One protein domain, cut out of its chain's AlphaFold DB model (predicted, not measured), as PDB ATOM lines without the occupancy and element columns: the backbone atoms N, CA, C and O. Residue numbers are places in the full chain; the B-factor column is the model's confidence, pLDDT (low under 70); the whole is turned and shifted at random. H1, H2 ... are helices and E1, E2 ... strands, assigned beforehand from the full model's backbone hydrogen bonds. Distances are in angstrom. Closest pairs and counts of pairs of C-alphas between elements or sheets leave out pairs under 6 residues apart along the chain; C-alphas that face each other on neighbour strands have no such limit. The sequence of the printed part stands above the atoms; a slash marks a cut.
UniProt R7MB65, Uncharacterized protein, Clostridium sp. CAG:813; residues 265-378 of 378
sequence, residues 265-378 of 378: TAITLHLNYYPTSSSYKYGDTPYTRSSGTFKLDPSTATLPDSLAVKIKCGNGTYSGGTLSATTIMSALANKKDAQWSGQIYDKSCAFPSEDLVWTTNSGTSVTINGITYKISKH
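This is residues 265 to 378 of the 378 residues of an uncharacterized protein of Clostridium sp. CAG:813 (UniProt R7MB65). Two small sheets, E3 E1 E8 E7 and E5 E4 E6, meet at an angle like two walls, with E6 beside E7 and E8 at the corner; helix H1 runs on from the end of E5 toward E3, across the open side. E2 and much of the two long links gather toward one end of the walls. The printed part has 114 residues, ordered E1 E2 E3 E4 E5 H1 E6 E7 E8; the first sheet is mixed, the second all antiparallel. The class is mixed, helices and strands, with 47 residues, under half, in named elements. The whole is compact, with a radius of gyration of the C-alphas of 13.3 A and spans of 38 by 29 by 21 A.

Start at E1, residues 266 to 270, an inner strand. E3, residues 295 to 297, is its antiparallel neighbour, with N 268 and O 297 2.8 A apart. On its other side E8, residues 371 to 376, is parallel at 23 degrees, with N 269 and O 374 2.8 A apart. E7, residues 365 to 368, forms a hairpin with E8; N 373 and O 366 are 2.8 A apart. In the other sheet E4, residues 308 to 312, and E5, residues 318 to 324, form a hairpin, with N 309 and O 323 2.9 A apart. E6, residues 355 to 358, is antiparallel to E4, with N 312 and O 355 2.8 A apart. Look next at Leu 356 and Ile 375, the closest C-alphas of E6 and E8, 7.0 A apart. H1, residues 325 to 334, only grazes both sheets; its closest C-alphas with E3 are Leu 332 and Lys 295, 6.7 A. Every O i to N i+4 pair in H1 is within hydrogen-bond range. E5, H1 and E6 form a split strand-helix-strand unit, two strands running the same way with E4 between them, and its crossover is right-handed. E2, residues 286 to 288, pairs with no named strand, but short pairings tie it to residues 274 to 275 and 338 to 339.

Find C-alpha 266 at (135.445, 134.240, 160.046), where E1 begins its 12.7 A. E2 covers 7.1 A, E3 6.6 A, E4 12.9 A and E5 15.4 A. H1 runs 14.1 A from C-alpha 325 at (119.438, 132.572, 162.271). E6 covers 9.9 A, E7 10.2 A, and E8 15.9 A to C-alpha 376 at (131.713, 130.830, 171.324).

The C-alphas of Ser 278 and Gly 370 are farthest apart, 40.8 A. The printed part has no cut and ends at the chain's last residue, His 378. The links E1 to E2 and H1 to E6 are long. Mean pLDDT of the printed part is 85.2; residues 276 to 281 and 352 are under 70.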
ATOM      1  N   THR A 265     136.300 136.582 156.671       82.00
ATOM      2  CA  THR A 265     136.812 135.201 156.594       82.00
ATOM      3  C   THR A 265     136.300 134.318 157.734       82.00
ATOM      4  O   THR A 265     136.116 133.112 157.561       82.00
ATOM      5  N   ALA A 266     136.018 134.916 158.893       86.00
ATOM      6  CA  ALA A 266     135.445 134.240 160.046       86.00
ATOM      7  C   ALA A 266     134.385 135.116 160.720       86.00
ATOM      8  O   ALA A 266     134.582 136.317 160.885       86.00
ATOM      9  N   ILE A 267     133.279 134.490 161.120       90.19
ATOM     10  CA  ILE A 267     132.201 135.112 161.887       90.19
ATOM     11  C   ILE A 267     132.014 134.297 163.164       90.19
ATOM     12  O   ILE A 267     131.740 133.098 163.102       90.19
ATOM     13  N   THR A 268     132.139 134.931 164.326       91.62
ATOM     14  CA  THR A 268     131.932 134.275 165.621       91.62
ATOM     15  C   THR A 268     130.628 134.748 166.240       91.62
ATOM     16  O   THR A 268     130.461 135.926 166.545       91.62
ATOM     17  N   LEU A 269     129.695 133.820 166.436       93.25
ATOM     18  CA  LEU A 269     128.509 134.025 167.246       93.25
ATOM     19  C   LEU A 269     128.865 133.717 168.698       93.25
ATOM     20  O   LEU A 269     129.075 132.564 169.078       93.25
ATOM     21  N   HIS A 270     128.920 134.763 169.505       92.00
ATOM     22  CA  HIS A 270     128.990 134.627 170.945       92.00
ATOM     23  C   HIS A 270     127.568 134.485 171.475       92.00
ATOM     24  O   HIS A 270     126.711 135.314 171.153       92.00
ATOM     25  N   LEU A 271     127.311 133.435 172.254       90.06
ATOM     26  CA  LEU A 271     126.072 133.313 173.011       90.06
ATOM     27  C   LEU A 271     126.251 132.437 174.249       90.06
ATOM     28  O   LEU A 271     126.970 131.441 174.224       90.06
ATOM     29  N   ASN A 272     125.497 132.775 175.290       86.38
ATOM     30  CA  ASN A 272     125.274 131.901 176.435       86.38
ATOM     31  C   ASN A 272     123.826 131.439 176.461       86.38
ATOM     32  O   ASN A 272     122.926 132.142 175.994       86.38
ATOM     33  N   TYR A 273     123.610 130.265 177.035       82.88
ATOM     34  CA  TYR A 273     122.289 129.734 177.319       82.88
ATOM     35  C   TYR A 273     121.972 129.944 178.808       82.88
ATOM     36  O   TYR A 273     122.814 129.703 179.670       82.88
ATOM     37  N   TYR A 274     120.752 130.402 179.097       81.31
ATOM     38  CA  TYR A 274     120.225 130.597 180.442       81.31
ATOM     39  C   TYR A 274     118.890 129.845 180.614       81.31
ATOM     40  O   TYR A 274     118.056 129.866 179.701       81.31
ATOM     41  N   PRO A 275     118.647 129.197 181.769       72.25
ATOM     42  CA  PRO A 275     117.347 128.615 182.097       72.25
ATOM     43  C   PRO A 275     116.341 129.705 182.493       72.25
ATOM     44  O   PRO A 275     116.697 130.684 183.155       72.25
ATOM     45  N   THR A 276     115.074 129.553 182.089       69.00
ATOM     46  CA  THR A 276     113.973 130.481 182.421       69.00
ATOM     47  C   THR A 276     113.687 130.575 183.915       69.00
ATOM     48  O   THR A 276     113.207 131.606 184.380       69.00
ATOM     49  N   SER A 277     113.987 129.522 184.674       68.50
ATOM     50  CA  SER A 277     113.844 129.510 186.125       68.50
ATOM     51  C   SER A 277     115.195 129.709 186.830       68.50
ATOM     52  O   SER A 277     116.255 129.443 186.269       68.50
ATOM     53  N   SER A 278     115.175 130.212 188.072       63.78
ATOM     54  CA  SER A 278     116.368 130.552 188.875       63.78
ATOM     55  C   SER A 278     117.318 129.374 189.160       63.78
ATOM     56  O   SER A 278     118.424 129.577 189.654       63.78
ATOM     57  N   SER A 279     116.900 128.155 188.828       62.81
ATOM     58  CA  SER A 279     117.654 126.903 188.881       62.81
ATOM     59  C   SER A 279     117.097 125.996 187.785       62.81
ATOM     60  O   SER A 279     115.883 125.860 187.746       62.81
ATOM     61  N   TYR A 280     117.920 125.358 186.947       65.69
ATOM     62  CA  TYR A 280     117.442 124.489 185.857       65.69
ATOM     63  C   TYR A 280     116.315 123.529 186.294       65.69
ATOM     64  O   TYR A 280     116.515 122.708 187.196       65.69
ATOM     65  N   LYS A 281     115.142 123.612 185.647       68.94
ATOM     66  CA  LYS A 281     114.015 122.691 185.854       68.94
ATOM     67  C   LYS A 281     113.725 121.872 184.600       68.94
ATOM     68  O   LYS A 281     113.851 122.338 183.473       68.94
ATOM     69  N   TYR A 282     113.292 120.635 184.825       73.31
ATOM     70  CA  TYR A 282     112.791 119.751 183.776       73.31
ATOM     71  C   TYR A 282     111.616 120.421 183.044       73.31
ATOM     72  O   TYR A 282     110.633 120.789 183.687       73.31
ATOM     73  N   GLY A 283     111.720 120.581 181.724       76.50
ATOM     74  CA  GLY A 283     110.726 121.275 180.901       76.50
ATOM     75  C   GLY A 283     110.943 122.786 180.748       76.50
ATOM     76  O   GLY A 283     110.088 123.448 180.160       76.50
ATOM     77  N   ASP A 284     112.052 123.351 181.241       80.38
ATOM     78  CA  ASP A 284     112.379 124.764 181.013       80.38
ATOM     79  C   ASP A 284     112.651 125.052 179.527       80.38
ATOM     80  O   ASP A 284     113.247 124.241 178.806       80.38
ATOM     81  N   THR A 285     112.248 126.245 179.088       84.06
ATOM     82  CA  THR A 285     112.555 126.756 177.748       84.06
ATOM     83  C   THR A 285     113.894 127.496 177.794       84.06
ATOM     84  O   THR A 285     114.042 128.445 178.567       84.06
ATOM     85  N   PRO A 286     114.893 127.107 176.986       84.81
ATOM     86  CA  PRO A 286     116.152 127.822 176.921       84.81
ATOM     87  C   PRO A 286     115.973 129.223 176.331       84.81
ATOM     88  O   PRO A 286     115.166 129.445 175.426       84.81
ATOM     89  N   TYR A 287     116.777 130.173 176.800       88.06
ATOM     90  CA  TYR A 287     116.926 131.474 176.150       88.06
ATOM     91  C   TYR A 287     118.370 131.959 176.204       88.06
ATOM     92  O   TYR A 287     119.171 131.512 177.024       88.06
ATOM     93  N   THR A 288     118.711 132.873 175.304       89.06
ATOM     94  CA  THR A 288     119.950 133.648 175.373       89.06
ATOM     95  C   THR A 288     119.622 135.088 175.736       89.06
ATOM     96  O   THR A 288     118.638 135.651 175.250       89.06
ATOM     97  N   ARG A 289     120.421 135.672 176.630       87.94
ATOM     98  CA  ARG A 289     120.225 137.044 177.103       87.94
ATOM     99  C   ARG A 289     120.933 138.035 176.204       87.94
ATOM    100  O   ARG A 289     122.114 137.853 175.910       87.94
ATOM    101  N   SER A 290     120.257 139.137 175.912       82.75
ATOM    102  CA  SER A 290     120.852 140.367 175.390       82.75
ATOM    103  C   SER A 290     121.814 140.974 176.422       82.75
ATOM    104  O   SER A 290     121.501 141.880 177.184       82.75
ATOM    105  N   SER A 291     123.014 140.412 176.494       77.44
ATOM    106  CA  SER A 291     124.100 140.843 177.374       77.44
ATOM    107  C   SER A 291     125.392 140.965 176.568       77.44
ATOM    108  O   SER A 291     125.400 140.710 175.363       77.44
ATOM    109  N   GLY A 292     126.507 141.315 177.214       72.69
ATOM    110  CA  GLY A 292     127.806 141.437 176.538       72.69
ATOM    111  C   GLY A 292     128.269 140.170 175.800       72.69
ATOM    112  O   GLY A 292     129.140 140.259 174.932       72.69
ATOM    113  N   THR A 293     127.679 139.009 176.110       81.56
ATOM    114  CA  THR A 293     128.021 137.718 175.505       81.56
ATOM    115  C   THR A 293     127.099 137.290 174.367       81.56
ATOM    116  O   THR A 293     127.410 136.278 173.755       81.56
ATOM    117  N   PHE A 294     126.028 138.030 174.031       91.06
ATOM    118  CA  PHE A 294     125.186 137.743 172.858       91.06
ATOM    119  C   PHE A 294     125.458 138.744 171.734       91.06
ATOM    120  O   PHE A 294     124.901 139.842 171.705       91.06
ATOM    121  N   LYS A 295     126.378 138.381 170.835       91.62
ATOM    122  CA  LYS A 295     126.860 139.251 169.752       91.62
ATOM    123  C   LYS A 295     127.469 138.455 168.603       91.62
ATOM    124  O   LYS A 295     127.901 137.318 168.784       91.62
ATOM    125  N   LEU A 296     127.567 139.097 167.445       90.62
ATOM    126  CA  LEU A 296     128.390 138.634 166.332       90.62
ATOM    127  C   LEU A 296     129.708 139.404 166.300       90.62
ATOM    128  O   LEU A 296     129.744 140.596 166.605       90.62
ATOM    129  N   ASP A 297     130.776 138.711 165.931       87.62
ATOM    130  CA  ASP A 297     132.075 139.296 165.627       87.62
ATOM    131  C   ASP A 297     132.487 138.894 164.197       87.62
ATOM    132  O   ASP A 297     132.648 137.693 163.949       87.62
ATOM    133  N   PRO A 298     132.600 139.842 163.246       85.25
ATOM    134  CA  PRO A 298     132.339 141.277 163.408       85.25
ATOM    135  C   PRO A 298     130.850 141.587 163.622       85.25
ATOM    136  O   PRO A 298     129.975 140.866 163.151       85.25
ATOM    137  N   SER A 299     130.538 142.696 164.301       81.56
ATOM    138  CA  SER A 299     129.151 143.068 164.650       81.56
ATOM    139  C   SER A 299     128.264 143.385 163.449       81.56
ATOM    140  O   SER A 299     127.043 143.397 163.566       81.56
ATOM    141  N   THR A 300     128.874 143.678 162.303       77.81
ATOM    142  CA  THR A 300     128.182 143.922 161.036       77.81
ATOM    143  C   THR A 300     127.803 142.632 160.318       77.81
ATOM    144  O   THR A 300     127.050 142.704 159.357       77.81
ATOM    145  N   ALA A 301     128.304 141.473 160.759       85.00
ATOM    146  CA  ALA A 301     128.090 140.181 160.122       85.00
ATOM    147  C   ALA A 301     126.622 139.731 160.130       85.00
ATOM    148  O   ALA A 301     125.825 140.103 160.990       85.00
ATOM    149  N   THR A 302     126.290 138.846 159.192       88.00
ATOM    150  CA  THR A 302     124.958 138.239 159.070       88.00
ATOM    151  C   THR A 302     125.056 136.720 159.019       88.00
ATOM    152  O   THR A 302     125.925 136.170 158.332       88.00
ATOM    153  N   LEU A 303     124.134 136.039 159.695       88.31
ATOM    154  CA  LEU A 303     123.999 134.587 159.619       88.31
ATOM    155  C   LEU A 303     123.101 134.190 158.431       88.31
ATOM    156  O   LEU A 303     122.055 134.811 158.247       88.31
ATOM    157  N   PRO A 304     123.467 133.167 157.636       87.50
ATOM    158  CA  PRO A 304     122.588 132.593 156.620       87.50
ATOM    159  C   PRO A 304     121.341 131.958 157.244       87.50
ATOM    160  O   PRO A 304     121.450 131.297 158.277       87.50
ATOM    161  N   ASP A 305     120.193 132.051 156.569       86.69
ATOM    162  CA  ASP A 305     118.921 131.471 157.041       86.69
ATOM    163  C   ASP A 305     118.978 129.948 157.251       86.69
ATOM    164  O   ASP A 305     118.215 129.390 158.037       86.69
ATOM    165  N   SER A 306     119.907 129.264 156.577       86.12
ATOM    166  CA  SER A 306     120.131 127.823 156.726       86.12
ATOM    167  C   SER A 306     120.811 127.427 158.041       86.12
ATOM    168  O   SER A 306     120.835 126.240 158.373       86.12
ATOM    169  N   LEU A 307     121.377 128.380 158.791       90.56
ATOM    170  CA  LEU A 307     122.016 128.107 160.073       90.56
ATOM    171  C   LEU A 307     121.030 128.225 161.237       90.56
ATOM    172  O   LEU A 307     120.234 129.156 161.346       90.56
ATOM    173  N   ALA A 308     121.147 127.284 162.166       92.44
ATOM    174  CA  ALA A 308     120.499 127.340 163.464       92.44
ATOM    175  C   ALA A 308     121.407 126.706 164.524       92.44
ATOM    176  O   ALA A 308     122.257 125.868 164.210       92.44
ATOM    177  N   VAL A 309     121.218 127.101 165.780       92.69
ATOM    178  CA  VAL A 309     121.944 126.548 166.930       92.69
ATOM    179  C   VAL A 309     121.051 125.534 167.643       92.69
ATOM    180  O   VAL A 309     119.852 125.765 167.798       92.69
ATOM    181  N   LYS A 310     121.625 124.403 168.060       91.19
ATOM    182  CA  LYS A 310     120.978 123.370 168.884       91.19
ATOM    183  C   LYS A 310     121.837 123.041 170.109       91.19
ATOM    184  O   LYS A 310     123.053 123.241 170.084       91.19
ATOM    185  N   ILE A 311     121.209 122.513 171.156       89.88
ATOM    186  CA  ILE A 311     121.894 122.104 172.390       89.88
ATOM    187  C   ILE A 311     122.287 120.634 172.273       89.88
ATOM    188  O   ILE A 311     121.433 119.792 171.994       89.88
ATOM    189  N   LYS A 312     123.569 120.332 172.486       89.81
ATOM    190  CA  LYS A 312     124.105 118.976 172.604       89.81
ATOM    191  C   LYS A 312     124.394 118.684 174.073       89.81
ATOM    192  O   LYS A 312     125.173 119.381 174.710       89.81
ATOM    193  N   CYS A 313     123.762 117.656 174.600       87.12
ATOM    194  CA  CYS A 313     123.821 117.292 176.006       87.12
ATOM    195  C   CYS A 313     125.081 116.474 176.312       87.12
ATOM    196  O   CYS A 313     125.650 115.853 175.410       87.12
ATOM    197  N   GLY A 314     125.498 116.415 177.580       83.06
ATOM    198  CA  GLY A 314     126.697 115.680 178.002       83.06
ATOM    199  C   GLY A 314     126.662 114.176 177.684       83.06
ATOM    200  O   GLY A 314     127.707 113.551 177.528       83.06
ATOM    201  N   ASN A 315     125.470 113.593 177.514       83.38
ATOM    202  CA  ASN A 315     125.277 112.210 177.055       83.38
ATOM    203  C   ASN A 315     125.256 112.046 175.517       83.38
ATOM    204  O   ASN A 315     125.018 110.948 175.019       83.38
ATOM    205  N   GLY A 316     125.468 113.124 174.757       82.62
ATOM    206  CA  GLY A 316     125.481 113.136 173.294       82.62
ATOM    207  C   GLY A 316     124.119 113.323 172.618       82.62
ATOM    208  O   GLY A 316     124.077 113.396 171.388       82.62
ATOM    209  N   THR A 317     123.021 113.422 173.374       87.44
ATOM    210  CA  THR A 317     121.678 113.686 172.824       87.44
ATOM    211  C   THR A 317     121.455 115.176 172.528       87.44
ATOM    212  O   THR A 317     122.299 116.013 172.846       87.44
ATOM    213  N   TYR A 318     120.332 115.520 171.884       88.19
ATOM    214  CA  TYR A 318     119.951 116.906 171.590       88.19
ATOM    215  C   TYR A 318     118.613 117.256 172.250       88.19
ATOM    216  O   TYR A 318     117.679 116.456 172.206       88.19
ATOM    217  N   SER A 319     118.499 118.454 172.829       84.69
ATOM    218  CA  SER A 319     117.286 118.921 173.525       84.69
ATOM    219  C   SER A 319     117.109 120.445 173.403       84.69
ATOM    220  O   SER A 319     117.983 121.120 172.866       84.69
ATOM    221  N   GLY A 320     115.979 121.008 173.851       79.44
ATOM    222  CA  GLY A 320     115.749 122.467 173.849       79.44
ATOM    223  C   GLY A 320     115.369 123.099 172.501       79.44
ATOM    224  O   GLY A 320     115.270 124.320 172.402       79.44
ATOM    225  N   GLY A 321     115.124 122.297 171.460       87.44
ATOM    226  CA  GLY A 321     114.771 122.787 170.123       87.44
ATOM    227  C   GLY A 321     115.935 123.470 169.396       87.44
ATOM    228  O   GLY A 321     117.106 123.196 169.664       87.44
ATOM    229  N   THR A 322     115.608 124.339 168.437       90.25
ATOM    230  CA  THR A 322     116.592 125.109 167.663       90.25
ATOM    231  C   THR A 322     116.354 126.609 167.783       90.25
ATOM    232  O   THR A 322     115.214 127.073 167.898       90.25
ATOM    233  N   LEU A 323     117.447 127.367 167.730       92.44
ATOM    234  CA  LEU A 323     117.448 128.820 167.631       92.44
ATOM    235  C   LEU A 323     117.878 129.211 166.208       92.44
ATOM    236  O   LEU A 323     119.039 129.027 165.838       92.44
ATOM    237  N   SER A 324     116.932 129.685 165.393       93.25
ATOM    238  CA  SER A 324     117.169 129.995 163.974       93.25
ATOM    239  C   SER A 324     117.984 131.274 163.778       93.25
ATOM    240  O   SER A 324     117.906 132.202 164.590       93.25
ATOM    241  N   ALA A 325     118.722 131.360 162.665       91.94
ATOM    242  CA  ALA A 325     119.438 132.572 162.271       91.94
ATOM    243  C   ALA A 325     118.522 133.804 162.240       91.94
ATOM    244  O   ALA A 325     118.895 134.846 162.770       91.94
ATOM    245  N   THR A 326     117.300 133.685 161.714       91.31
ATOM    246  CA  THR A 326     116.332 134.792 161.665       91.31
ATOM    247  C   THR A 326     115.991 135.324 163.059       91.31
ATOM    248  O   THR A 326     115.989 136.538 163.274       91.31
ATOM    249  N   THR A 327     115.757 134.435 164.031       92.62
ATOM    250  CA  THR A 327     115.479 134.821 165.421       92.62
ATOM    251  C   THR A 327     116.709 135.447 166.077       92.62
ATOM    252  O   THR A 327     116.582 136.469 166.747       92.62
ATOM    253  N   ILE A 328     117.906 134.894 165.838       92.88
ATOM    254  CA  ILE A 328     119.176 135.439 166.347       92.88
ATOM    255  C   ILE A 328     119.399 136.856 165.820       92.88
ATOM    256  O   ILE A 328     119.589 137.782 166.606       92.88
ATOM    257  N   MET A 329     119.330 137.042 164.501       92.38
ATOM    258  CA  MET A 329     119.551 138.339 163.860       92.38
ATOM    259  C   MET A 329     118.519 139.373 164.321       92.38
ATOM    260  O   MET A 329     118.879 140.512 164.612       92.38
ATOM    261  N   SER A 330     117.254 138.967 164.468       92.19
ATOM    262  CA  SER A 330     116.191 139.839 164.978       92.19
ATOM    263  C   SER A 330     116.430 140.251 166.434       92.19
ATOM    264  O   SER A 330     116.246 141.416 166.786       92.19
ATOM    265  N   ALA A 331     116.859 139.322 167.290       92.06
ATOM    266  CA  ALA A 331     117.138 139.589 168.696       92.06
ATOM    267  C   ALA A 331     118.363 140.502 168.878       92.06
ATOM    268  O   ALA A 331     118.304 141.458 169.655       92.06
ATOM    269  N   LEU A 332     119.429 140.277 168.101       91.00
ATOM    270  CA  LEU A 332     120.625 141.127 168.080       91.00
ATOM    271  C   LEU A 332     120.305 142.556 167.623       91.00
ATOM    272  O   LEU A 332     120.692 143.511 168.294       91.00
ATOM    273  N   ALA A 333     119.549 142.710 166.530       89.56
ATOM    274  CA  ALA A 333     119.166 144.022 166.008       89.56
ATOM    275  C   ALA A 333     118.334 144.833 167.016       89.56
ATOM    276  O   ALA A 333     118.520 146.040 167.157       89.56
ATOM    277  N   ASN A 334     117.444 144.162 167.753       91.75
ATOM    278  CA  ASN A 334     116.555 144.799 168.723       91.75
ATOM    279  C   ASN A 334     117.122 144.854 170.150       91.75
ATOM    280  O   ASN A 334     116.447 145.382 171.033       91.75
ATOM    281  N   LYS A 335     118.327 144.315 170.388       89.81
ATOM    282  CA  LYS A 335     118.931 144.164 171.724       89.81
ATOM    283  C   LYS A 335     117.976 143.483 172.716       89.81
ATOM    284  O   LYS A 335     117.754 143.983 173.816       89.81
ATOM    285  N   LYS A 336     117.374 142.366 172.297       91.50
ATOM    286  CA  LYS A 336     116.423 141.577 173.096       91.50
ATOM    287  C   LYS A 336     116.925 140.161 173.329       91.50
ATOM    288  O   LYS A 336     117.756 139.649 172.582       91.50
ATOM    289  N   ASP A 337     116.383 139.531 174.361       90.88
ATOM    290  CA  ASP A 337     116.592 138.114 174.635       90.88
ATOM    291  C   ASP A 337     115.975 137.259 173.518       90.88
ATOM    292  O   ASP A 337     114.908 137.588 172.993       90.88
ATOM    293  N   ALA A 338     116.634 136.155 173.160       90.62
ATOM    294  CA  ALA A 338     116.145 135.228 172.143       90.62
ATOM    295  C   ALA A 338     115.746 133.899 172.793       90.62
ATOM    296  O   ALA A 338     116.580 133.210 173.387       90.62
ATOM    297  N   GLN A 339     114.464 133.546 172.688       88.81
ATOM    298  CA  GLN A 339     113.936 132.284 173.201       88.81
ATOM    299  C   GLN A 339     114.068 131.168 172.169       88.81
ATOM    300  O   GLN A 339     113.976 131.394 170.961       88.81
ATOM    301  N   TRP A 340     114.289 129.958 172.663       90.12
ATOM    302  CA  TRP A 340     114.414 128.763 171.848       90.12
ATOM    303  C   TRP A 340     113.040 128.125 171.637       90.12
ATOM    304  O   TRP A 340     112.114 128.327 172.418       90.12
ATOM    305  N   SER A 341     112.904 127.348 170.564       85.31
ATOM    306  CA  SER A 341     111.618 126.776 170.146       85.31
ATOM    307  C   SER A 341     111.153 125.564 170.961       85.31
ATOM    308  O   SER A 341     109.986 125.190 170.865       85.31
ATOM    309  N   GLY A 342     112.034 124.926 171.737       84.88
ATOM    310  CA  GLY A 342     111.733 123.687 172.456       84.88
ATOM    311  C   GLY A 342     112.032 123.761 173.948       84.88
ATOM    312  O   GLY A 342     112.628 124.712 174.437       84.88
ATOM    313  N   GLN A 343     111.637 122.716 174.666       85.44
ATOM    314  CA  GLN A 343     111.907 122.552 176.095       85.44
ATOM    315  C   GLN A 343     113.024 121.531 176.316       85.44
ATOM    316  O   GLN A 343     113.266 120.663 175.470       85.44
ATOM    317  N   ILE A 344     113.715 121.643 177.448       81.50
ATOM    318  CA  ILE A 344     114.798 120.731 177.812       81.50
ATOM    319  C   ILE A 344     114.266 119.643 178.749       81.50
ATOM    320  O   ILE A 344     113.702 119.933 179.803       81.50
ATOM    321  N   TYR A 345     114.466 118.383 178.367       78.62
ATOM    322  CA  TYR A 345     113.931 117.218 179.086       78.62
ATOM    323  C   TYR A 345     115.009 116.318 179.698       78.62
ATOM    324  O   TYR A 345     114.697 115.335 180.358       78.62
ATOM    325  N   ASP A 346     116.287 116.638 179.517       77.69
ATOM    326  CA  ASP A 346     117.385 115.812 180.012       77.69
ATOM    327  C   ASP A 346     118.321 116.649 180.893       77.69
ATOM    328  O   ASP A 346     118.714 117.766 180.556       77.69
ATOM    329  N   LYS A 347     118.636 116.125 182.083       76.12
ATOM    330  CA  LYS A 347     119.454 116.813 183.092       76.12
ATOM    331  C   LYS A 347     120.888 117.071 182.621       76.12
ATOM    332  O   LYS A 347     121.513 118.000 183.113       76.12
ATOM    333  N   SER A 348     121.393 116.280 181.675       80.12
ATOM    334  CA  SER A 348     122.728 116.435 181.084       80.12
ATOM    335  C   SER A 348     122.815 117.544 180.027       80.12
ATOM    336  O   SER A 348     123.896 117.819 179.518       80.12
ATOM    337  N   CYS A 349     121.693 118.179 179.678       76.62
ATOM    338  CA  CYS A 349     121.629 119.306 178.742       76.62
ATOM    339  C   CYS A 349     121.668 120.677 179.443       76.62
ATOM    340  O   CYS A 349     121.397 121.695 178.808       76.62
ATOM    341  N   ALA A 350     121.904 120.697 180.757       73.75
ATOM    342  CA  ALA A 350     121.870 121.902 181.574       73.75
ATOM    343  C   ALA A 350     123.257 122.542 181.722       73.75
ATOM    344  O   ALA A 350     124.258 121.831 181.887       73.75
ATOM    345  N   PHE A 351     123.273 123.882 181.780       71.62
ATOM    346  CA  PHE A 351     124.478 124.689 181.996       71.62
ATOM    347  C   PHE A 351     125.239 124.222 183.240       71.62
ATOM    348  O   PHE A 351     124.611 124.098 184.296       71.62
ATOM    349  N   PRO A 352     126.569 123.982 183.168       69.31
ATOM    350  CA  PRO A 352     127.494 124.228 182.042       69.31
ATOM    351  C   PRO A 352     127.812 123.008 181.151       69.31
ATOM    352  O   PRO A 352     128.703 123.103 180.304       69.31
ATOM    353  N   SER A 353     127.164 121.864 181.382       75.31
ATOM    354  CA  SER A 353     127.564 120.549 180.846       75.31
ATOM    355  C   SER A 353     127.225 120.294 179.371       75.31
ATOM    356  O   SER A 353     127.673 119.306 178.794       75.31
ATOM    357  N   GLU A 354     126.444 121.176 178.762       84.25
ATOM    358  CA  GLU A 354     126.040 121.159 177.360       84.25
ATOM    359  C   GLU A 354     127.041 121.851 176.435       84.25
ATOM    360  O   GLU A 354     127.725 122.798 176.814       84.25
ATOM    361  N   ASP A 355     127.024 121.466 175.167       87.94
ATOM    362  CA  ASP A 355     127.657 122.205 174.084       87.94
ATOM    363  C   ASP A 355     126.604 122.859 173.190       87.94
ATOM    364  O   ASP A 355     125.546 122.294 172.897       87.94
ATOM    365  N   LEU A 356     126.921 124.054 172.699       90.06
ATOM    366  CA  LEU A 356     126.133 124.730 171.676       90.06
ATOM    367  C   LEU A 356     126.744 124.421 170.315       90.06
ATOM    368  O   LEU A 356     127.902 124.745 170.054       90.06
ATOM    369  N   VAL A 357     125.962 123.785 169.447       92.38
ATOM    370  CA  VAL A 357     126.441 123.317 168.144       92.38
ATOM    371  C   VAL A 357     125.519 123.758 167.019       92.38
ATOM    372  O   VAL A 357     124.320 123.968 167.212       92.38
ATOM    373  N   TRP A 358     126.067 123.872 165.814       93.25
ATOM    374  CA  TRP A 358     125.277 124.137 164.618       93.25
ATOM    375  C   TRP A 358     124.395 122.933 164.272       93.25
ATOM    376  O   TRP A 358     124.791 121.774 164.418       93.25
ATOM    377  N   THR A 359     123.191 123.186 163.766       90.19
ATOM    378  CA  THR A 359     122.271 122.128 163.319       90.19
ATOM    379  C   THR A 359     122.810 121.330 162.135       90.19
ATOM    380  O   THR A 359     122.533 120.138 162.042       90.19
ATOM    381  N   THR A 360     123.602 121.966 161.273       85.31
ATOM    382  CA  THR A 360     124.081 121.422 159.995       85.31
ATOM    383  C   THR A 360     125.130 120.325 160.147       85.31
ATOM    384  O   THR A 360     125.047 119.311 159.463       85.31
ATOM    385  N   ASN A 361     126.109 120.498 161.040       86.69
ATOM    386  CA  ASN A 361     127.207 119.541 161.228       86.69
ATOM    387  C   ASN A 361     127.382 119.068 162.676       86.69
ATOM    388  O   ASN A 361     128.280 118.280 162.956       86.69
ATOM    389  N   SER A 362     126.533 119.530 163.599       84.88
ATOM    390  CA  SER A 362     126.594 119.185 165.026       84.88
ATOM    391  C   SER A 362     127.941 119.483 165.703       84.88
ATOM    392  O   SER A 362     128.252 118.894 166.738       84.88
ATOM    393  N   GLY A 363     128.724 120.407 165.136       88.88
ATOM    394  CA  GLY A 363     129.957 120.936 165.715       88.88
ATOM    395  C   GLY A 363     129.833 122.419 166.071       88.88
ATOM    396  O   GLY A 363     128.831 123.069 165.779       88.88
ATOM    397  N   THR A 364     130.873 122.978 166.687       90.31
ATOM    398  CA  THR A 364     130.930 124.400 167.082       90.31
ATOM    399  C   THR A 364     131.378 125.324 165.949       90.31
ATOM    400  O   THR A 364     131.356 126.543 166.092       90.31
ATOM    401  N   SER A 365     131.808 124.773 164.813       91.00
ATOM    402  CA  SER A 365     132.269 125.535 163.650       91.00
ATOM    403  C   SER A 365     131.745 124.921 162.359       91.00
ATOM    404  O   SER A 365     131.789 123.704 162.209       91.00
ATOM    405  N   VAL A 366     131.282 125.745 161.420       91.62
ATOM    406  CA  VAL A 366     130.828 125.324 160.086       91.62
ATOM    407  C   VAL A 366     131.297 126.325 159.037       91.62
ATOM    408  O   VAL A 366     131.295 127.526 159.285       91.62
ATOM    409  N   THR A 367     131.697 125.845 157.861       88.06
ATOM    410  CA  THR A 367     132.119 126.712 156.754       88.06
ATOM    411  C   THR A 367     131.078 126.674 155.647       88.06
ATOM    412  O   THR A 367     130.750 125.600 155.147       88.06
ATOM    413  N   ILE A 368     130.564 127.840 155.258       82.12
ATOM    414  CA  ILE A 368     129.586 127.999 154.175       82.12
ATOM    415  C   ILE A 368     130.088 129.104 153.254       82.12
ATOM    416  O   ILE A 368     130.407 130.197 153.716       82.12
ATOM    417  N   ASN A 369     130.166 128.824 151.951       78.31
ATOM    418  CA  ASN A 369     130.593 129.787 150.928       78.31
ATOM    419  C   ASN A 369     131.931 130.488 151.247       78.31
ATOM    420  O   ASN A 369     132.090 131.674 150.974       78.31
ATOM    421  N   GLY A 370     132.881 129.766 151.854       78.50
ATOM    422  CA  GLY A 370     134.204 130.292 152.216       78.50
ATOM    423  C   GLY A 370     134.261 131.106 153.515       78.50
ATOM    424  O   GLY A 370     135.342 131.557 153.874       78.50
ATOM    425  N   ILE A 371     133.141 131.267 154.230       85.12
ATOM    426  CA  ILE A 371     133.084 131.918 155.547       85.12
ATOM    427  C   ILE A 371     133.006 130.854 156.634       85.12
ATOM    428  O   ILE A 371     132.125 129.993 156.588       85.12
ATOM    429  N   THR A 372     133.884 130.927 157.633       89.94
ATOM    430  CA  THR A 372     133.809 130.052 158.809       89.94
ATOM    431  C   THR A 372     132.970 130.692 159.913       89.94
ATOM    432  O   THR A 372     133.362 131.697 160.500       89.94
ATOM    433  N   TYR A 373     131.841 130.069 160.235       91.88
ATOM    434  CA  TYR A 373     130.953 130.441 161.330       91.88
ATOM    435  C   TYR A 373     131.296 129.641 162.582       91.88
ATOM    436  O   TYR A 373     131.243 128.410 162.563       91.88
ATOM    437  N   LYS A 374     131.627 130.322 163.678       93.38
ATOM    438  CA  LYS A 374     132.010 129.713 164.960       93.38
ATOM    439  C   LYS A 374     131.012 130.070 166.052       93.38
ATOM    440  O   LYS A 374     130.501 131.182 166.071       93.38
ATOM    441  N   ILE A 375     130.773 129.145 166.973       93.12
ATOM    442  CA  ILE A 375     130.032 129.393 168.210       93.12
ATOM    443  C   ILE A 375     131.044 129.520 169.343       93.12
ATOM    444  O   ILE A 375     131.900 128.655 169.521       93.12
ATOM    445  N   SER A 376     130.933 130.599 170.113       91.00
ATOM    446  CA  SER A 376     131.713 130.830 171.324       91.00
ATOM    447  C   SER A 376     130.759 130.963 172.507       91.00
ATOM    448  O   SER A 376     130.029 131.947 172.625       91.00
ATOM    449  N   LYS A 377     130.767 129.937 173.362       86.88
ATOM    450  CA  LYS A 377     130.125 129.952 174.681       86.88
ATOM    451  C   LYS A 377     131.092 130.590 175.686       86.88
ATOM    452  O   LYS A 377     132.290 130.317 175.602       86.88
ATOM    453  N   HIS A 378     130.582 131.432 176.581       78.69
ATOM    454  CA  HIS A 378     131.334 132.127 177.637       78.69
ATOM    455  C   HIS A 378     131.013 131.592 179.021       78.69
ATOM    456  O   HIS A 378     129.815 131.328 179.286       78.69
TER     457      HIS A 378